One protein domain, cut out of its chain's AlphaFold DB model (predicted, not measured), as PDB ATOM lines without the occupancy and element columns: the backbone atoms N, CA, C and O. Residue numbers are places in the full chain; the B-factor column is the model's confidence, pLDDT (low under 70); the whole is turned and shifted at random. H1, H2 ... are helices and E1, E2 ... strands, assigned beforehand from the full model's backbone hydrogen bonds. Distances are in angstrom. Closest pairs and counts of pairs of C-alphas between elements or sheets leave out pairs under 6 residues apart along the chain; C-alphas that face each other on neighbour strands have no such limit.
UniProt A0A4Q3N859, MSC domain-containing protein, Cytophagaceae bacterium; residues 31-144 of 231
ATOM      1  N   LYS A  31      17.324  63.451 -35.974       71.44
ATOM      2  CA  LYS A  31      16.236  64.449 -35.899       71.44
ATOM      3  C   LYS A  31      15.295  64.193 -34.716       71.44
ATOM      4  O   LYS A  31      14.878  65.149 -34.064       71.44
ATOM      5  N   ARG A  32      14.975  62.930 -34.397       69.75
ATOM      6  CA  ARG A  32      14.141  62.570 -33.232       69.75
ATOM      7  C   ARG A  32      14.842  62.866 -31.905       69.75
ATOM      8  O   ARG A  32      14.197  63.417 -31.013       69.75
ATOM      9  N   LEU A  33      16.139  62.577 -31.785       71.00
ATOM     10  CA  LEU A  33      16.927  62.888 -30.586       71.00
ATOM     11  C   LEU A  33      17.056  64.401 -30.366       71.00
ATOM     12  O   LEU A  33      16.788  64.877 -29.264       71.00
ATOM     13  N   ILE A  34      17.345  65.171 -31.424       67.31
ATOM     14  CA  ILE A  34      17.391  66.642 -31.357       67.31
ATOM     15  C   ILE A  34      16.009  67.203 -31.001       67.31
ATOM     16  O   ILE A  34      15.903  68.050 -30.123       67.31
ATOM     17  N   ARG A  35      14.922  66.703 -31.605       62.31
ATOM     18  CA  ARG A  35      13.551  67.152 -31.294       62.31
ATOM     19  C   ARG A  35      13.133  66.810 -29.859       62.31
ATOM     20  O   ARG A  35      12.420  67.601 -29.244       62.31
ATOM     21  N   LYS A  36      13.567  65.665 -29.319       61.69
ATOM     22  CA  LYS A  36      13.311  65.250 -27.927       61.69
ATOM     23  C   LYS A  36      14.119  66.091 -26.936       61.69
ATOM     24  O   LYS A  36      13.535  66.595 -25.982       61.69
ATOM     25  N   SER A  37      15.403  66.325 -27.215       60.78
ATOM     26  CA  SER A  37      16.274  67.229 -26.452       60.78
ATOM     27  C   SER A  37      15.733  68.660 -26.452       60.78
ATOM     28  O   SER A  37      15.592  69.254 -25.391       60.78
ATOM     29  N   ASN A  38      15.306  69.179 -27.607       60.91
ATOM     30  CA  ASN A  38      14.764  70.532 -27.711       60.91
ATOM     31  C   ASN A  38      13.382  70.654 -27.035       60.91
ATOM     32  O   ASN A  38      13.080  71.678 -26.431       60.91
ATOM     33  N   ARG A  39      12.553  69.594 -27.046       61.00
ATOM     34  CA  ARG A  39      11.311  69.529 -26.245       61.00
ATOM     35  C   ARG A  39      11.584  69.474 -24.740       61.00
ATOM     36  O   ARG A  39      10.879  70.145 -23.996       61.00
ATOM     37  N   GLN A  40      12.582  68.710 -24.290       61.22
ATOM     38  CA  GLN A  40      12.967  68.647 -22.874       61.22
ATOM     39  C   GLN A  40      13.601  69.960 -22.401       61.22
ATOM     40  O   GLN A  40      13.190  70.484 -21.374       61.22
ATOM     41  N   ALA A  41      14.508  70.553 -23.181       62.84
ATOM     42  CA  ALA A  41      15.082  71.868 -22.907       62.84
ATOM     43  C   ALA A  41      14.009  72.970 -22.920       62.84
ATOM     44  O   ALA A  41      14.010  73.842 -22.055       62.84
ATOM     45  N   SER A  42      13.038  72.900 -23.839       68.50
ATOM     46  CA  SER A  42      11.892  73.812 -23.866       68.50
ATOM     47  C   SER A  42      10.976  73.633 -22.654       68.50
ATOM     48  O   SER A  42      10.500  74.632 -22.126       68.50
ATOM     49  N   ALA A  43      10.712  72.405 -22.202       76.56
ATOM     50  CA  ALA A  43       9.883  72.150 -21.021       76.56
ATOM     51  C   ALA A  43      10.572  72.623 -19.731       76.56
ATOM     52  O   ALA A  43       9.934  73.267 -18.902       76.56
ATOM     53  N   VAL A  44      11.880  72.384 -19.598       81.50
ATOM     54  CA  VAL A  44      12.688  72.861 -18.465       81.50
ATOM     55  C   VAL A  44      12.782  74.389 -18.459       81.50
ATOM     56  O   VAL A  44      12.556  74.993 -17.417       81.50
ATOM     57  N   ASN A  45      13.011  75.039 -19.607       82.88
ATOM     58  CA  ASN A  45      13.006  76.506 -19.692       82.88
ATOM     59  C   ASN A  45      11.634  77.110 -19.380       82.88
ATOM     60  O   ASN A  45      11.566  78.174 -18.769       82.88
ATOM     61  N   GLN A  46      10.539  76.463 -19.790       85.06
ATOM     62  CA  GLN A  46       9.199  76.906 -19.405       85.06
ATOM     63  C   GLN A  46       9.007  76.781 -17.891       85.06
ATOM     64  O   GLN A  46       8.590  77.745 -17.257       85.06
ATOM     65  N   LEU A  47       9.391  75.653 -17.286       91.06
ATOM     66  CA  LEU A  47       9.307  75.458 -15.837       91.06
ATOM     67  C   LEU A  47      10.141  76.496 -15.066       91.06
ATOM     68  O   LEU A  47       9.661  77.059 -14.088       91.06
ATOM     69  N   LEU A  48      11.355  76.795 -15.537       92.06
ATOM     70  CA  LEU A  48      12.244  77.785 -14.929       92.06
ATOM     71  C   LEU A  48      11.650  79.201 -14.998       92.06
ATOM     72  O   LEU A  48      11.732  79.947 -14.029       92.06
ATOM     73  N   LYS A  49      10.999  79.557 -16.116       93.38
ATOM     74  CA  LYS A  49      10.283  80.835 -16.268       93.38
ATOM     75  C   LYS A  49       9.106  80.948 -15.301       93.38
ATOM     76  O   LYS A  49       8.961  81.981 -14.653       93.38
ATOM     77  N   TRP A  50       8.297  79.895 -15.165       93.88
ATOM     78  CA  TRP A  50       7.187  79.878 -14.207       93.88
ATOM     79  C   TRP A  50       7.683  79.915 -12.759       93.88
ATOM     80  O   TRP A  50       7.140  80.662 -11.953       93.88
ATOM     81  N   ALA A  51       8.755  79.191 -12.433       94.00
ATOM     82  CA  ALA A  51       9.378  79.235 -11.112       94.00
ATOM     83  C   ALA A  51       9.950  80.629 -10.789       94.00
ATOM     84  O   ALA A  51       9.737  81.148  -9.693       94.00
ATOM     85  N   ALA A  52      10.617  81.278 -11.747       93.12
ATOM     86  CA  ALA A  52      11.099  82.651 -11.596       93.12
ATOM     87  C   ALA A  52       9.942  83.646 -11.390       93.12
ATOM     88  O   ALA A  52      10.004  84.507 -10.516       93.12
ATOM     89  N   LEU A  53       8.841  83.492 -12.131       94.06
ATOM     90  CA  LEU A  53       7.654  84.330 -11.959       94.06
ATOM     91  C   LEU A  53       6.993  84.123 -10.584       94.06
ATOM     92  O   LEU A  53       6.605  85.087  -9.923       94.06
ATOM     93  N   LEU A  54       6.884  82.874 -10.127       94.12
ATOM     94  CA  LEU A  54       6.302  82.547  -8.822       94.12
ATOM     95  C   LEU A  54       7.162  83.058  -7.666       94.12
ATOM     96  O   LEU A  54       6.633  83.593  -6.696       94.12
ATOM     97  N   THR A  55       8.483  82.945  -7.766       93.25
ATOM     98  CA  THR A  55       9.390  83.467  -6.733       93.25
ATOM     99  C   THR A  55       9.343  84.992  -6.670       93.25
ATOM    100  O   THR A  55       9.252  85.549  -5.577       93.25
ATOM    101  N   MET A  56       9.297  85.672  -7.820       93.00
ATOM    102  CA  MET A  56       9.187  87.131  -7.880       93.00
ATOM    103  C   MET A  56       7.859  87.642  -7.304       93.00
ATOM    104  O   MET A  56       7.851  88.570  -6.496       93.00
ATOM    105  N   THR A  57       6.733  87.021  -7.669       92.50
ATOM    106  CA  THR A  57       5.409  87.410  -7.147       92.50
ATOM    107  C   THR A  57       5.282  87.129  -5.651       92.50
ATOM    108  O   THR A  57       4.828  87.996  -4.906       92.50
ATOM    109  N   THR A  58       5.753  85.970  -5.185       93.12
ATOM    110  CA  THR A  58       5.729  85.610  -3.758       93.12
ATOM    111  C   THR A  58       6.616  86.539  -2.927       93.12
ATOM    112  O   THR A  58       6.181  87.037  -1.890       93.12
ATOM    113  N   GLY A  59       7.830  86.836  -3.401       91.62
ATOM    114  CA  GLY A  59       8.735  87.782  -2.747       91.62
ATOM    115  C   GLY A  59       8.143  89.190  -2.666       91.62
ATOM    116  O   GLY A  59       8.172  89.813  -1.606       91.62
ATOM    117  N   SER A  60       7.524  89.663  -3.754       88.44
ATOM    118  CA  SER A  60       6.831  90.955  -3.772       88.44
ATOM    119  C   SER A  60       5.649  90.992  -2.803       88.44
ATOM    120  O   SER A  60       5.474  91.987  -2.103       88.44
ATOM    121  N   ALA A  61       4.840  89.932  -2.737       89.81
ATOM    122  CA  ALA A  61       3.707  89.855  -1.817       89.81
ATOM    123  C   ALA A  61       4.171  89.841  -0.353       89.81
ATOM    124  O   ALA A  61       3.603  90.544   0.483       89.81
ATOM    125  N   PHE A  62       5.237  89.098  -0.053       91.44
ATOM    126  CA  PHE A  62       5.840  89.067   1.274       91.44
ATOM    127  C   PHE A  62       6.377  90.444   1.686       91.44
ATOM    128  O   PHE A  62       6.048  90.933   2.766       91.44
ATOM    129  N   GLY A  63       7.132  91.108   0.803       87.88
ATOM    130  CA  GLY A  63       7.647  92.458   1.043       87.88
ATOM    131  C   GLY A  63       6.537  93.499   1.215       87.88
ATOM    132  O   GLY A  63       6.582  94.302   2.145       87.88
ATOM    133  N   ALA A  64       5.494  93.452   0.381       87.12
ATOM    134  CA  ALA A  64       4.338  94.338   0.504       87.12
ATOM    135  C   ALA A  64       3.576  94.113   1.820       87.12
ATOM    136  O   ALA A  64       3.185  95.077   2.479       87.12
ATOM    137  N   ASN A  65       3.400  92.854   2.238       89.06
ATOM    138  CA  ASN A  65       2.781  92.536   3.521       89.06
ATOM    139  C   ASN A  65       3.632  93.042   4.693       89.06
ATOM    140  O   ASN A  65       3.091  93.646   5.613       89.06
ATOM    141  N   TRP A  66       4.955  92.872   4.642       88.44
ATOM    142  CA  TRP A  66       5.861  93.424   5.650       88.44
ATOM    143  C   TRP A  66       5.749  94.951   5.751       88.44
ATOM    144  O   TRP A  66       5.490  95.479   6.831       88.44
ATOM    145  N   LEU A  67       5.846  95.663   4.622       85.81
ATOM    146  CA  LEU A  67       5.706  97.124   4.579       85.81
ATOM    147  C   LEU A  67       4.344  97.589   5.098       85.81
ATOM    148  O   LEU A  67       4.252  98.607   5.783       85.81
ATOM    149  N   ARG A  68       3.284  96.831   4.805       88.38
ATOM    150  CA  ARG A  68       1.949  97.096   5.335       88.38
ATOM    151  C   ARG A  68       1.927  97.004   6.860       88.38
ATOM    152  O   ARG A  68       1.385  97.904   7.494       88.38
ATOM    153  N   GLN A  69       2.501  95.947   7.433       87.12
ATOM    154  CA  GLN A  69       2.553  95.764   8.886       87.12
ATOM    155  C   GLN A  69       3.358  96.881   9.553       87.12
ATOM    156  O   GLN A  69       2.874  97.491  10.502       87.12
ATOM    157  N   GLU A  70       4.536  97.205   9.020       86.00
ATOM    158  CA  GLU A  70       5.370  98.285   9.555       86.00
ATOM    159  C   GLU A  70       4.664  99.643   9.484       86.00
ATOM    160  O   GLU A  70       4.712 100.411  10.441       86.00
ATOM    161  N   LYS A  71       3.915  99.920   8.409       86.81
ATOM    162  CA  LYS A  71       3.153 101.169   8.306       86.81
ATOM    163  C   LYS A  71       1.994 101.230   9.306       86.81
ATOM    164  O   LYS A  71       1.759 102.281   9.889       86.81
ATOM    165  N   ILE A  72       1.278 100.123   9.527       85.44
ATOM    166  CA  ILE A  72       0.181 100.058  10.511       85.44
ATOM    167  C   ILE A  72       0.710 100.238  11.939       85.44
ATOM    168  O   ILE A  72       0.066 100.920  12.734       85.44
ATOM    169  N   LYS A  73       1.881  99.665  12.250       84.62
ATOM    170  CA  LYS A  73       2.562  99.860  13.538       84.62
ATOM    171  C   LYS A  73       3.031 101.303  13.727       84.62
ATOM    172  O   LYS A  73       2.870 101.835  14.818       84.62
ATOM    173  N   ALA A  74       3.572 101.931  12.677       84.38
ATOM    174  CA  ALA A  74       3.983 103.335  12.712       84.38
ATOM    175  C   ALA A  74       2.797 104.274  12.989       84.38
ATOM    176  O   ALA A  74       2.936 105.218  13.759       84.38
ATOM    177  N   GLY A  75       1.630 103.991  12.397       87.56
ATOM    178  CA  GLY A  75       0.359 104.612  12.772       87.56
ATOM    179  C   GLY A  75       0.343 106.146  12.705       87.56
ATOM    180  O   GLY A  75       0.989 106.763  11.851       87.56
ATOM    181  N   PHE A  76      -0.452 106.753  13.594       89.50
ATOM    182  CA  PHE A  76      -0.535 108.206  13.743       89.50
ATOM    183  C   PHE A  76       0.543 108.728  14.700       89.50
ATOM    184  O   PHE A  76       0.772 108.145  15.758       89.50
ATOM    185  N   CYS A  77       1.179 109.848  14.354       88.50
ATOM    186  CA  CYS A  77       2.187 110.477  15.203       88.50
ATOM    187  C   CYS A  77       1.582 110.931  16.543       88.50
ATOM    188  O   CYS A  77       0.522 111.554  16.563       88.50
ATOM    189  N   GLY A  78       2.276 110.660  17.653       83.19
ATOM    190  CA  GLY A  78       1.870 111.105  18.995       83.19
ATOM    191  C   GLY A  78       0.762 110.277  19.657       83.19
ATOM    192  O   GLY A  78       0.311 110.640  20.737       83.19
ATOM    193  N   VAL A  79       0.335 109.174  19.039       83.31
ATOM    194  CA  VAL A  79      -0.689 108.268  19.573       83.31
ATOM    195  C   VAL A  79      -0.019 106.957  19.944       83.31
ATOM    196  O   VAL A  79       0.266 106.210  19.014       83.31
ATOM    197  N   ASP A  80       0.236 106.718  21.243       64.00
ATOM    198  CA  ASP A  80       0.815 105.519  21.902       64.00
ATOM    199  C   ASP A  80       1.228 104.377  20.962       64.00
ATOM    200  O   ASP A  80       0.750 103.242  21.028       64.00
ATOM    201  N   SER A  81       2.117 104.701  20.035       59.22
ATOM    202  CA  SER A  81       2.682 103.761  19.091       59.22
ATOM    203  C   SER A  81       3.863 103.192  19.843       59.22
ATOM    204  O   SER A  81       4.598 103.961  20.473       59.22
ATOM    205  N   GLU A  82       4.029 101.867  19.837       58.66
ATOM    206  CA  GLU A  82       5.208 101.262  20.453       58.66
ATOM    207  C   GLU A  82       6.436 102.052  19.985       58.66
ATOM    208  O   GLU A  82       6.615 102.208  18.768       58.66
ATOM    209  N   PRO A  83       7.225 102.637  20.912       54.22
ATOM    210  CA  PRO A  83       8.355 103.452  20.525       54.22
ATOM    211  C   PRO A  83       9.207 102.592  19.611       54.22
ATOM    212  O   PRO A  83       9.548 101.458  19.956       54.22
ATOM    213  N   VAL A  84       9.498 103.110  18.420       56.19
ATOM    214  CA  VAL A  84      10.395 102.446  17.486       56.19
ATOM    215  C   VAL A  84      11.733 102.350  18.200       56.19
ATOM    216  O   VAL A  84      12.489 103.316  18.255       56.19
ATOM    217  N   ILE A  85      11.997 101.203  18.826       52.53
ATOM    218  CA  ILE A  85      13.255 100.967  19.514       52.53
ATOM    219  C   ILE A  85      14.301 100.811  18.416       52.53
ATOM    220  O   ILE A  85      14.564  99.712  17.929       52.53
ATOM    221  N   THR A  86      14.893 101.929  18.003       53.53
ATOM    222  CA  THR A  86      16.231 101.946  17.423       53.53
ATOM    223  C   THR A  86      17.151 101.404  18.501       53.53
ATOM    224  O   THR A  86      17.541 102.129  19.416       53.53
ATOM    225  N   LYS A  87      17.427 100.097  18.467       52.44
ATOM    226  CA  LYS A  87      18.400  99.497  19.376       52.44
ATOM    227  C   LYS A  87      19.762 100.132  19.069       52.44
ATOM    228  O   LYS A  87      20.246  99.984  17.945       52.44
ATOM    229  N   PRO A  88      20.392 100.844  20.020       45.81
ATOM    230  CA  PRO A  88      21.747 101.329  19.813       45.81
ATOM    231  C   PRO A  88      22.676 100.108  19.699       45.81
ATOM    232  O   PRO A  88      22.688  99.258  20.587       45.81
ATOM    233  N   GLY A  89      23.403  99.988  18.581       56.09
ATOM    234  CA  GLY A  89      24.241  98.818  18.255       56.09
ATOM    235  C   GLY A  89      23.733  97.938  17.104       56.09
ATOM    236  O   GLY A  89      24.217  96.821  16.927       56.09
ATOM    237  N   ALA A  90      22.762  98.425  16.330       56.88
ATOM    238  CA  ALA A  90      22.242  97.780  15.129       56.88
ATOM    239  C   ALA A  90      23.365  97.393  14.139       56.88
ATOM    240  O   ALA A  90      24.214  98.204  13.770       56.88
ATOM    241  N   SER A  91      23.367  96.129  13.700       66.62
ATOM    242  CA  SER A  91      24.228  95.658  12.605       66.62
ATOM    243  C   SER A  91      23.977  96.472  11.324       66.62
ATOM    244  O   SER A  91      22.900  97.042  11.168       66.62
ATOM    245  N   GLY A  92      24.913  96.497  10.366       69.62
ATOM    246  CA  GLY A  92      24.754  97.290   9.130       69.62
ATOM    247  C   GLY A  92      23.461  97.010   8.342       69.62
ATOM    248  O   GLY A  92      22.984  97.874   7.616       69.62
ATOM    249  N   LEU A  93      22.850  95.834   8.527       69.62
ATOM    250  CA  LEU A  93      21.535  95.488   7.977       69.62
ATOM    251  C   LEU A  93      20.371  96.187   8.692       69.62
ATOM    252  O   LEU A  93      19.411  96.582   8.037       69.62
ATOM    253  N   GLU A  94      20.438  96.362  10.010       71.50
ATOM    254  CA  GLU A  94      19.388  97.057  10.762       71.50
ATOM    255  C   GLU A  94      19.376  98.564  10.477       71.50
ATOM    256  O   GLU A  94      18.302  99.161  10.439       71.50
ATOM    257  N   GLU A  95      20.533  99.164  10.186       71.88
ATOM    258  CA  GLU A  95      20.616 100.562   9.744       71.88
ATOM    259  C   GLU A  95      19.860 100.781   8.422       71.88
ATOM    260  O   GLU A  95      19.020 101.674   8.309       71.88
ATOM    261  N   VAL A  96      20.067  99.890   7.445       74.38
ATOM    262  CA  VAL A  96      19.348  99.928   6.160       74.38
ATOM    263  C   VAL A  96      17.841  99.735   6.360       74.38
ATOM    264  O   VAL A  96      17.035 100.412   5.719       74.38
ATOM    265  N   VAL A  97      17.437  98.847   7.273       75.06
ATOM    266  CA  VAL A  97      16.018  98.631   7.604       75.06
ATOM    267  C   VAL A  97      15.401  99.874   8.248       75.06
ATOM    268  O   VAL A  97      14.269 100.225   7.921       75.06
ATOM    269  N   ASN A  98      16.132 100.572   9.119       73.44
ATOM    270  CA  ASN A  98      15.660 101.807   9.740       73.44
ATOM    271  C   ASN A  98      15.476 102.934   8.716       73.44
ATOM    272  O   ASN A  98      14.494 103.667   8.809       73.44
ATOM    273  N   GLN A  99      16.344 103.025   7.706       78.19
ATOM    274  CA  GLN A  99      16.240 104.045   6.659       78.19
ATOM    275  C   GLN A  99      15.044 103.837   5.712       78.19
ATOM    276  O   GLN A  99      14.499 104.806   5.187       78.19
ATOM    277  N   ILE A 100      14.619 102.589   5.491       79.44
ATOM    278  CA  ILE A 100      13.499 102.245   4.590       79.44
ATOM    279  C   ILE A 100      12.157 102.179   5.349       79.44
ATOM    280  O   ILE A 100      11.086 102.083   4.742       79.44
ATOM    281  N   ARG A 101      12.183 102.239   6.687       77.44
ATOM    282  CA  ARG A 101      10.984 102.112   7.519       77.44
ATOM    283  C   ARG A 101      10.007 103.275   7.274       77.44
ATOM    284  O   ARG A 101      10.425 104.433   7.249       77.44
ATOM    285  N   PRO A 102       8.697 102.998   7.136       81.50
ATOM    286  CA  PRO A 102       7.698 104.051   7.024       81.50
ATOM    287  C   PRO A 102       7.643 104.904   8.297       81.50
ATOM    288  O   PRO A 102       7.663 104.384   9.411       81.50
ATOM    289  N   GLN A 103       7.538 106.216   8.103       82.88
ATOM    290  CA  GLN A 103       7.340 107.187   9.177       82.88
ATOM    291  C   GLN A 103       5.870 107.234   9.618       82.88
ATOM    292  O   GLN A 103       4.974 106.832   8.866       82.88
ATOM    293  N   CYS A 104       5.626 107.746  10.828       87.50
ATOM    294  CA  CYS A 104       4.270 108.017  11.302       87.50
ATOM    295  C   CYS A 104       3.605 109.114  10.454       87.50
ATOM    296  O   CYS A 104       4.272 109.965   9.861       87.50
ATOM    297  N   VAL A 105       2.274 109.090  10.394       88.44
ATOM    298  CA  VAL A 105       1.473 110.094   9.678       88.44
ATOM    299  C   VAL A 105       0.849 111.048  10.701       88.44
ATOM    300  O   VAL A 105       0.362 110.575  11.728       88.44
ATOM    301  N   PRO A 106       0.842 112.374  10.481       91.00
ATOM    302  CA  PRO A 106       0.145 113.287  11.382       91.00
ATOM    303  C   PRO A 106      -1.355 112.967  11.434       91.00
ATOM    304  O   PRO A 106      -1.935 112.497  10.455       91.00
ATOM    305  N   CYS A 107      -1.987 113.218  12.582       92.06
ATOM    306  CA  CYS A 107      -3.433 113.061  12.701       92.06
ATOM    307  C   CYS A 107      -4.139 114.093  11.796       92.06
ATOM    308  O   CYS A 107      -3.773 115.272  11.847       92.06
ATOM    309  N   PRO A 108      -5.097 113.682  10.943       92.81
ATOM    310  CA  PRO A 108      -5.859 114.611  10.116       92.81
ATOM    311  C   PRO A 108      -6.678 115.588  10.981       92.81
ATOM    312  O   PRO A 108      -6.989 115.277  12.132       92.81
ATOM    313  N   PRO A 109      -7.038 116.766  10.443       91.12
ATOM    314  CA  PRO A 109      -7.884 117.717  11.156       91.12
ATOM    315  C   PRO A 109      -9.283 117.134  11.399       91.12
ATOM    316  O   PRO A 109      -9.746 116.277  10.644       91.12
ATOM    317  N   HIS A 110      -9.955 117.633  12.438       92.25
ATOM    318  CA  HIS A 110     -11.306 117.213  12.839       92.25
ATOM    319  C   HIS A 110     -11.447 115.705  13.102       92.25
ATOM    320  O   HIS A 110     -12.462 115.075  12.782       92.25
ATOM    321  N   ALA A 111     -10.375 115.107  13.629       93.38
ATOM    322  CA  ALA A 111     -10.304 113.692  13.930       93.38
ATOM    323  C   ALA A 111      -9.640 113.431  15.279       93.38
ATOM    324  O   ALA A 111      -8.628 114.032  15.636       93.38
ATOM    325  N   THR A 112     -10.155 112.420  15.970       93.12
ATOM    326  CA  THR A 112      -9.490 111.783  17.104       93.12
ATOM    327  C   THR A 112      -8.821 110.494  16.631       93.12
ATOM    328  O   THR A 112      -9.488 109.574  16.146       93.12
ATOM    329  N   CYS A 113      -7.494 110.432  16.746       92.44
ATOM    330  CA  CYS A 113      -6.672 109.323  16.259       92.44
ATOM    331  C   CYS A 113      -6.356 108.283  17.345       92.44
ATOM    332  O   CYS A 113      -6.114 108.619  18.500       92.44
ATOM    333  N   TYR A 114      -6.293 107.013  16.941       90.50
ATOM    334  CA  TYR A 114      -6.018 105.846  17.784       90.50
ATOM    335  C   TYR A 114      -4.965 104.926  17.129       90.50
ATOM    336  O   TYR A 114      -4.732 105.012  15.914       90.50
ATOM    337  N   PRO A 115      -4.346 104.002  17.890       87.50
ATOM    338  CA  PRO A 115      -3.357 103.072  17.349       87.50
ATOM    339  C   PRO A 115      -3.880 102.243  16.162       87.50
ATOM    340  O   PRO A 115      -5.058 101.873  16.098       87.50
ATOM    341  N   GLY A 116      -2.988 101.926  15.218       83.31
ATOM    342  CA  GLY A 116      -3.295 101.083  14.056       83.31
ATOM    343  C   GLY A 116      -4.123 101.763  12.957       83.31
ATOM    344  O   GLY A 116      -4.984 101.113  12.363       83.31
ATOM    345  N   PHE A 117      -3.898 103.058  12.698       86.94
ATOM    346  CA  PHE A 117      -4.672 103.887  11.751       86.94
ATOM    347  C   PHE A 117      -6.189 103.885  12.000       86.94
ATOM    348  O   PHE A 117      -7.004 104.005  11.078       86.94
ATOM    349  N   ARG A 118      -6.589 103.749  13.266       88.06
ATOM    350  CA  ARG A 118      -7.980 103.913  13.684       88.06
ATOM    351  C   ARG A 118      -8.226 105.382  14.002       88.06
ATOM    352  O   ARG A 118      -7.377 106.037  14.587       88.06
ATOM    353  N   MET A 119      -9.375 105.899  13.596       91.69
ATOM    354  CA  MET A 119      -9.749 107.293  13.825       91.69
ATOM    355  C   MET A 119     -11.264 107.432  13.855       91.69
ATOM    356  O   MET A 119     -11.962 106.690  13.151       91.69
ATOM    357  N   THR A 120     -11.720 108.406  14.632       92.94
ATOM    358  CA  THR A 120     -13.111 108.853  14.725       92.94
ATOM    359  C   THR A 120     -13.160 110.321  14.311       92.94
ATOM    360  O   THR A 120     -12.326 111.095  14.770       92.94
ATOM    361  N   CYS A 121     -14.080 110.683  13.418       93.38
ATOM    362  CA  CYS A 121     -14.287 112.071  12.999       93.38
ATOM    363  C   CYS A 121     -15.207 112.807  13.983       93.38
ATOM    364  O   CYS A 121     -16.031 112.164  14.638       93.38
ATOM    365  N   ASP A 122     -15.080 114.131  14.049       91.12
ATOM    366  CA  ASP A 122     -15.970 114.998  14.830       91.12
ATOM    367  C   ASP A 122     -17.414 115.005  14.270       91.12
ATOM    368  O   ASP A 122     -17.658 114.538  13.156       91.12
ATOM    369  N   GLU A 123     -18.383 115.554  15.019       81.06
ATOM    370  CA  GLU A 123     -19.842 115.403  14.791       81.06
ATOM    371  C   GLU A 123     -20.402 115.980  13.463       81.06
ATOM    372  O   GLU A 123     -21.590 115.836  13.162       81.06
ATOM    373  N   GLU A 124     -19.564 116.568  12.612       79.69
ATOM    374  CA  GLU A 124     -19.931 117.152  11.306       79.69
ATOM    375  C   GLU A 124     -19.089 116.615  10.143       79.69
ATOM    376  O   GLU A 124     -19.257 117.016   8.987       79.69
ATOM    377  N   PHE A 125     -18.187 115.682  10.440       87.94
ATOM    378  CA  PHE A 125     -17.253 115.134   9.479       87.94
ATOM    379  C   PHE A 125     -17.485 113.640   9.302       87.94
ATOM    380  O   PHE A 125     -17.674 112.882  10.252       87.94
ATOM    381  N   GLN A 126     -17.421 113.195   8.055       90.31
ATOM    382  CA  GLN A 126     -17.522 111.793   7.705       90.31
ATOM    383  C   GLN A 126     -16.163 111.261   7.262       90.31
ATOM    384  O   GLN A 126     -15.396 111.917   6.555       90.31
ATOM    385  N   LYS A 127     -15.872 110.025   7.673       89.62
ATOM    386  CA  LYS A 127     -14.663 109.313   7.271       89.62
ATOM    387  C   LYS A 127     -14.720 109.000   5.778       89.62
ATOM    388  O   LYS A 127     -15.484 108.136   5.349       89.62
ATOM    389  N   VAL A 128     -13.848 109.637   5.010       88.50
ATOM    390  CA  VAL A 128     -13.653 109.373   3.589       88.50
ATOM    391  C   VAL A 128     -12.398 108.533   3.408       88.50
ATOM    392  O   VAL A 128     -11.320 108.817   3.935       88.50
ATOM    393  N   GLN A 129     -12.554 107.432   2.681       86.38
ATOM    394  CA  GLN A 129     -11.454 106.530   2.389       86.38
ATOM    395  C   GLN A 129     -10.688 107.045   1.170       86.38
ATOM    396  O   GLN A 129     -11.293 107.410   0.164       86.38
ATOM    397  N   ASN A 130      -9.357 107.052   1.246       83.81
ATOM    398  CA  ASN A 130      -8.538 107.476   0.117       83.81
ATOM    399  C   ASN A 130      -8.747 106.501  -1.064       83.81
ATOM    400  O   ASN A 130      -8.612 105.288  -0.860       83.81
ATOM    401  N   PRO A 131      -9.044 106.972  -2.292       85.31
ATOM    402  CA  PRO A 131      -9.242 106.104  -3.459       85.31
ATOM    403  C   PRO A 131      -8.046 105.184  -3.739       85.31
ATOM    404  O   PRO A 131      -8.220 104.038  -4.153       85.31
ATOM    405  N   LEU A 132      -6.828 105.640  -3.432       86.38
ATOM    406  CA  LEU A 132      -5.598 104.853  -3.572       86.38
ATOM    407  C   LEU A 132      -5.473 103.730  -2.531       86.38
ATOM    408  O   LEU A 132      -4.569 102.906  -2.623       86.38
ATOM    409  N   SER A 133      -6.365 103.659  -1.541       83.25
ATOM    410  CA  SER A 133      -6.344 102.609  -0.524       83.25
ATOM    411  C   SER A 133      -6.783 101.237  -1.066       83.25
ATOM    412  O   SER A 133      -6.523 100.231  -0.405       83.25
ATOM    413  N   PHE A 134      -7.407 101.161  -2.255       83.19
ATOM    414  CA  PHE A 134      -7.924  99.918  -2.861       83.19
ATOM    415  C   PHE A 134      -8.702  99.052  -1.853       83.19
ATOM    416  O   PHE A 134      -8.340  97.907  -1.579       83.19
ATOM    417  N   GLY A 135      -9.728  99.631  -1.222       75.81
ATOM    418  CA  GLY A 135     -10.547  98.927  -0.225       75.81
ATOM    419  C   GLY A 135      -9.780  98.525   1.040       75.81
ATOM    420  O   GLY A 135     -10.129  97.543   1.690       75.81
ATOM    421  N   GLY A 136      -8.709  99.248   1.378       77.06
ATOM    422  CA  GLY A 136      -7.885  98.970   2.550       77.06
ATOM    423  C   GLY A 136      -6.712  98.028   2.291       77.06
ATOM    424  O   GLY A 136      -6.043  97.662   3.258       77.06
ATOM    425  N   LEU A 137      -6.423  97.643   1.040       80.38
ATOM    426  CA  LEU A 137      -5.241  96.852   0.664       80.38
ATOM    427  C   LEU A 137      -3.940  97.657   0.792       80.38
ATOM    428  O   LEU A 137      -2.919  97.123   1.234       80.38
ATOM    429  N   ILE A 138      -3.991  98.953   0.489       83.88
ATOM    430  CA  ILE A 138      -2.904  99.883   0.782       83.88
ATOM    431  C   ILE A 138      -3.267 100.612   2.081       83.88
ATOM    432  O   ILE A 138      -4.286 101.311   2.113       83.88
ATOM    433  N   PRO A 139      -2.476 100.452   3.162       77.25
ATOM    434  CA  PRO A 139      -2.726 101.114   4.439       77.25
ATOM    435  C   PRO A 139      -2.426 102.609   4.303       77.25
ATOM    436  O   PRO A 139      -1.313 103.076   4.549       77.25
ATOM    437  N   MET A 140      -3.404 103.363   3.820       82.50
ATOM    438  CA  MET A 140      -3.410 104.820   3.831       82.50
ATOM    439  C   MET A 140      -4.347 105.293   4.934       82.50
ATOM    440  O   MET A 140      -5.383 104.671   5.171       82.50
ATOM    441  N   ALA A 141      -3.960 106.372   5.614       82.00
ATOM    442  CA  ALA A 141      -4.838 107.018   6.572       82.00
ATOM    443  C   ALA A 141      -6.107 107.493   5.849       82.00
ATOM    444  O   ALA A 141      -6.050 107.920   4.693       82.00
ATOM    445  N   ALA A 142      -7.250 107.346   6.514       86.75
ATOM    446  CA  ALA A 142      -8.482 107.966   6.053       86.75
ATOM    447  C   ALA A 142      -8.464 109.456   6.410       86.75
ATOM    448  O   ALA A 142      -7.695 109.883   7.270       86.75
ATOM    449  N   GLU A 143      -9.327 110.226   5.762       89.44
ATOM    450  CA  GLU A 143      -9.475 111.657   6.018       89.44
ATOM    451  C   GLU A 143     -10.904 111.944   6.480       89.44
ATOM    452  O   GLU A 143     -11.842 111.232   6.115       89.44
ATOM    453  N   CYS A 144     -11.069 112.962   7.318       91.38
ATOM    454  CA  CYS A 144     -12.376 113.458   7.725       91.38
ATOM    455  C   CYS A 144     -12.758 114.599   6.781       91.38
ATOM    456  O   CYS A 144     -12.117 115.647   6.783       91.38
TER     457      CYS A 144
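Overview. This is residues 31 to 144 of the 231 residues of the protein "MSC domain-containing protein" of Cytophagaceae bacterium (UniProt A0A4Q3N859). The hairpin of E1 and E2 sits in a small, loosely built head at one end of a single long helix, H1, whose residues 31 to 63 stick out as a free arm and make most of the length. A loop that holds the short helix H2 swings out to one side of the head, while E3 and residues 129 to 144 fold back on the other. The printed part has 114 residues, with named elements in the order H1, H2, E1, E2, E3; the sheet is E1 - E2, antiparallel, and the class is mostly helix. The whole is extended and flat, with a radius of gyration of the C-alphas of 23.1 A and spans of 80 by 43 by 14 A.

Arrangement. E1, residues 111 to 114, and E2, residues 118 to 121, form an antiparallel hairpin at 160 degrees; N 112 and O 120 are within hydrogen-bond range at 2.8 A, as are N 120 and O 112 at 2.9 A. E3, residues 125 to 128, pairs with no named strand, but its residues 127 to 128 pair antiparallel with residues 143 to 144. The closest C-alphas of E2 and E3, those of Cys 121 and Lys 127, are 6.4 A apart. E1 and E3 are only just apart, their closest C-alphas at 8.4 A. H1, residues 31 to 74, is apart from E1, E2, E3 and from H2, residues 92 to 100. Every O i to N i+4 pair is within hydrogen-bond range in H1, and 4 of 5 in H2.

Along the chain. H1 runs 63.4 A from C-alpha 31 at (16.236, 64.449, -35.899) to C-alpha 74 at (3.983, 103.335, 12.712). H2 measures 13.1 A, E1 9.7 A, E2 10.3 A and E3 9.0 A, which ends at C-alpha 128 (-13.653, 109.373, 3.589).

Size, cuts and confidence. The C-alphas of Lys 31 and Glu 123, the two farthest apart, are 80.4 A apart. The printed part has no cut. The link from H1 to H2, 17 residues, is long. Mean pLDDT of the printed part is 80.8; residue 32, residues 34 to 42 and residues 80 to 93 are under 70.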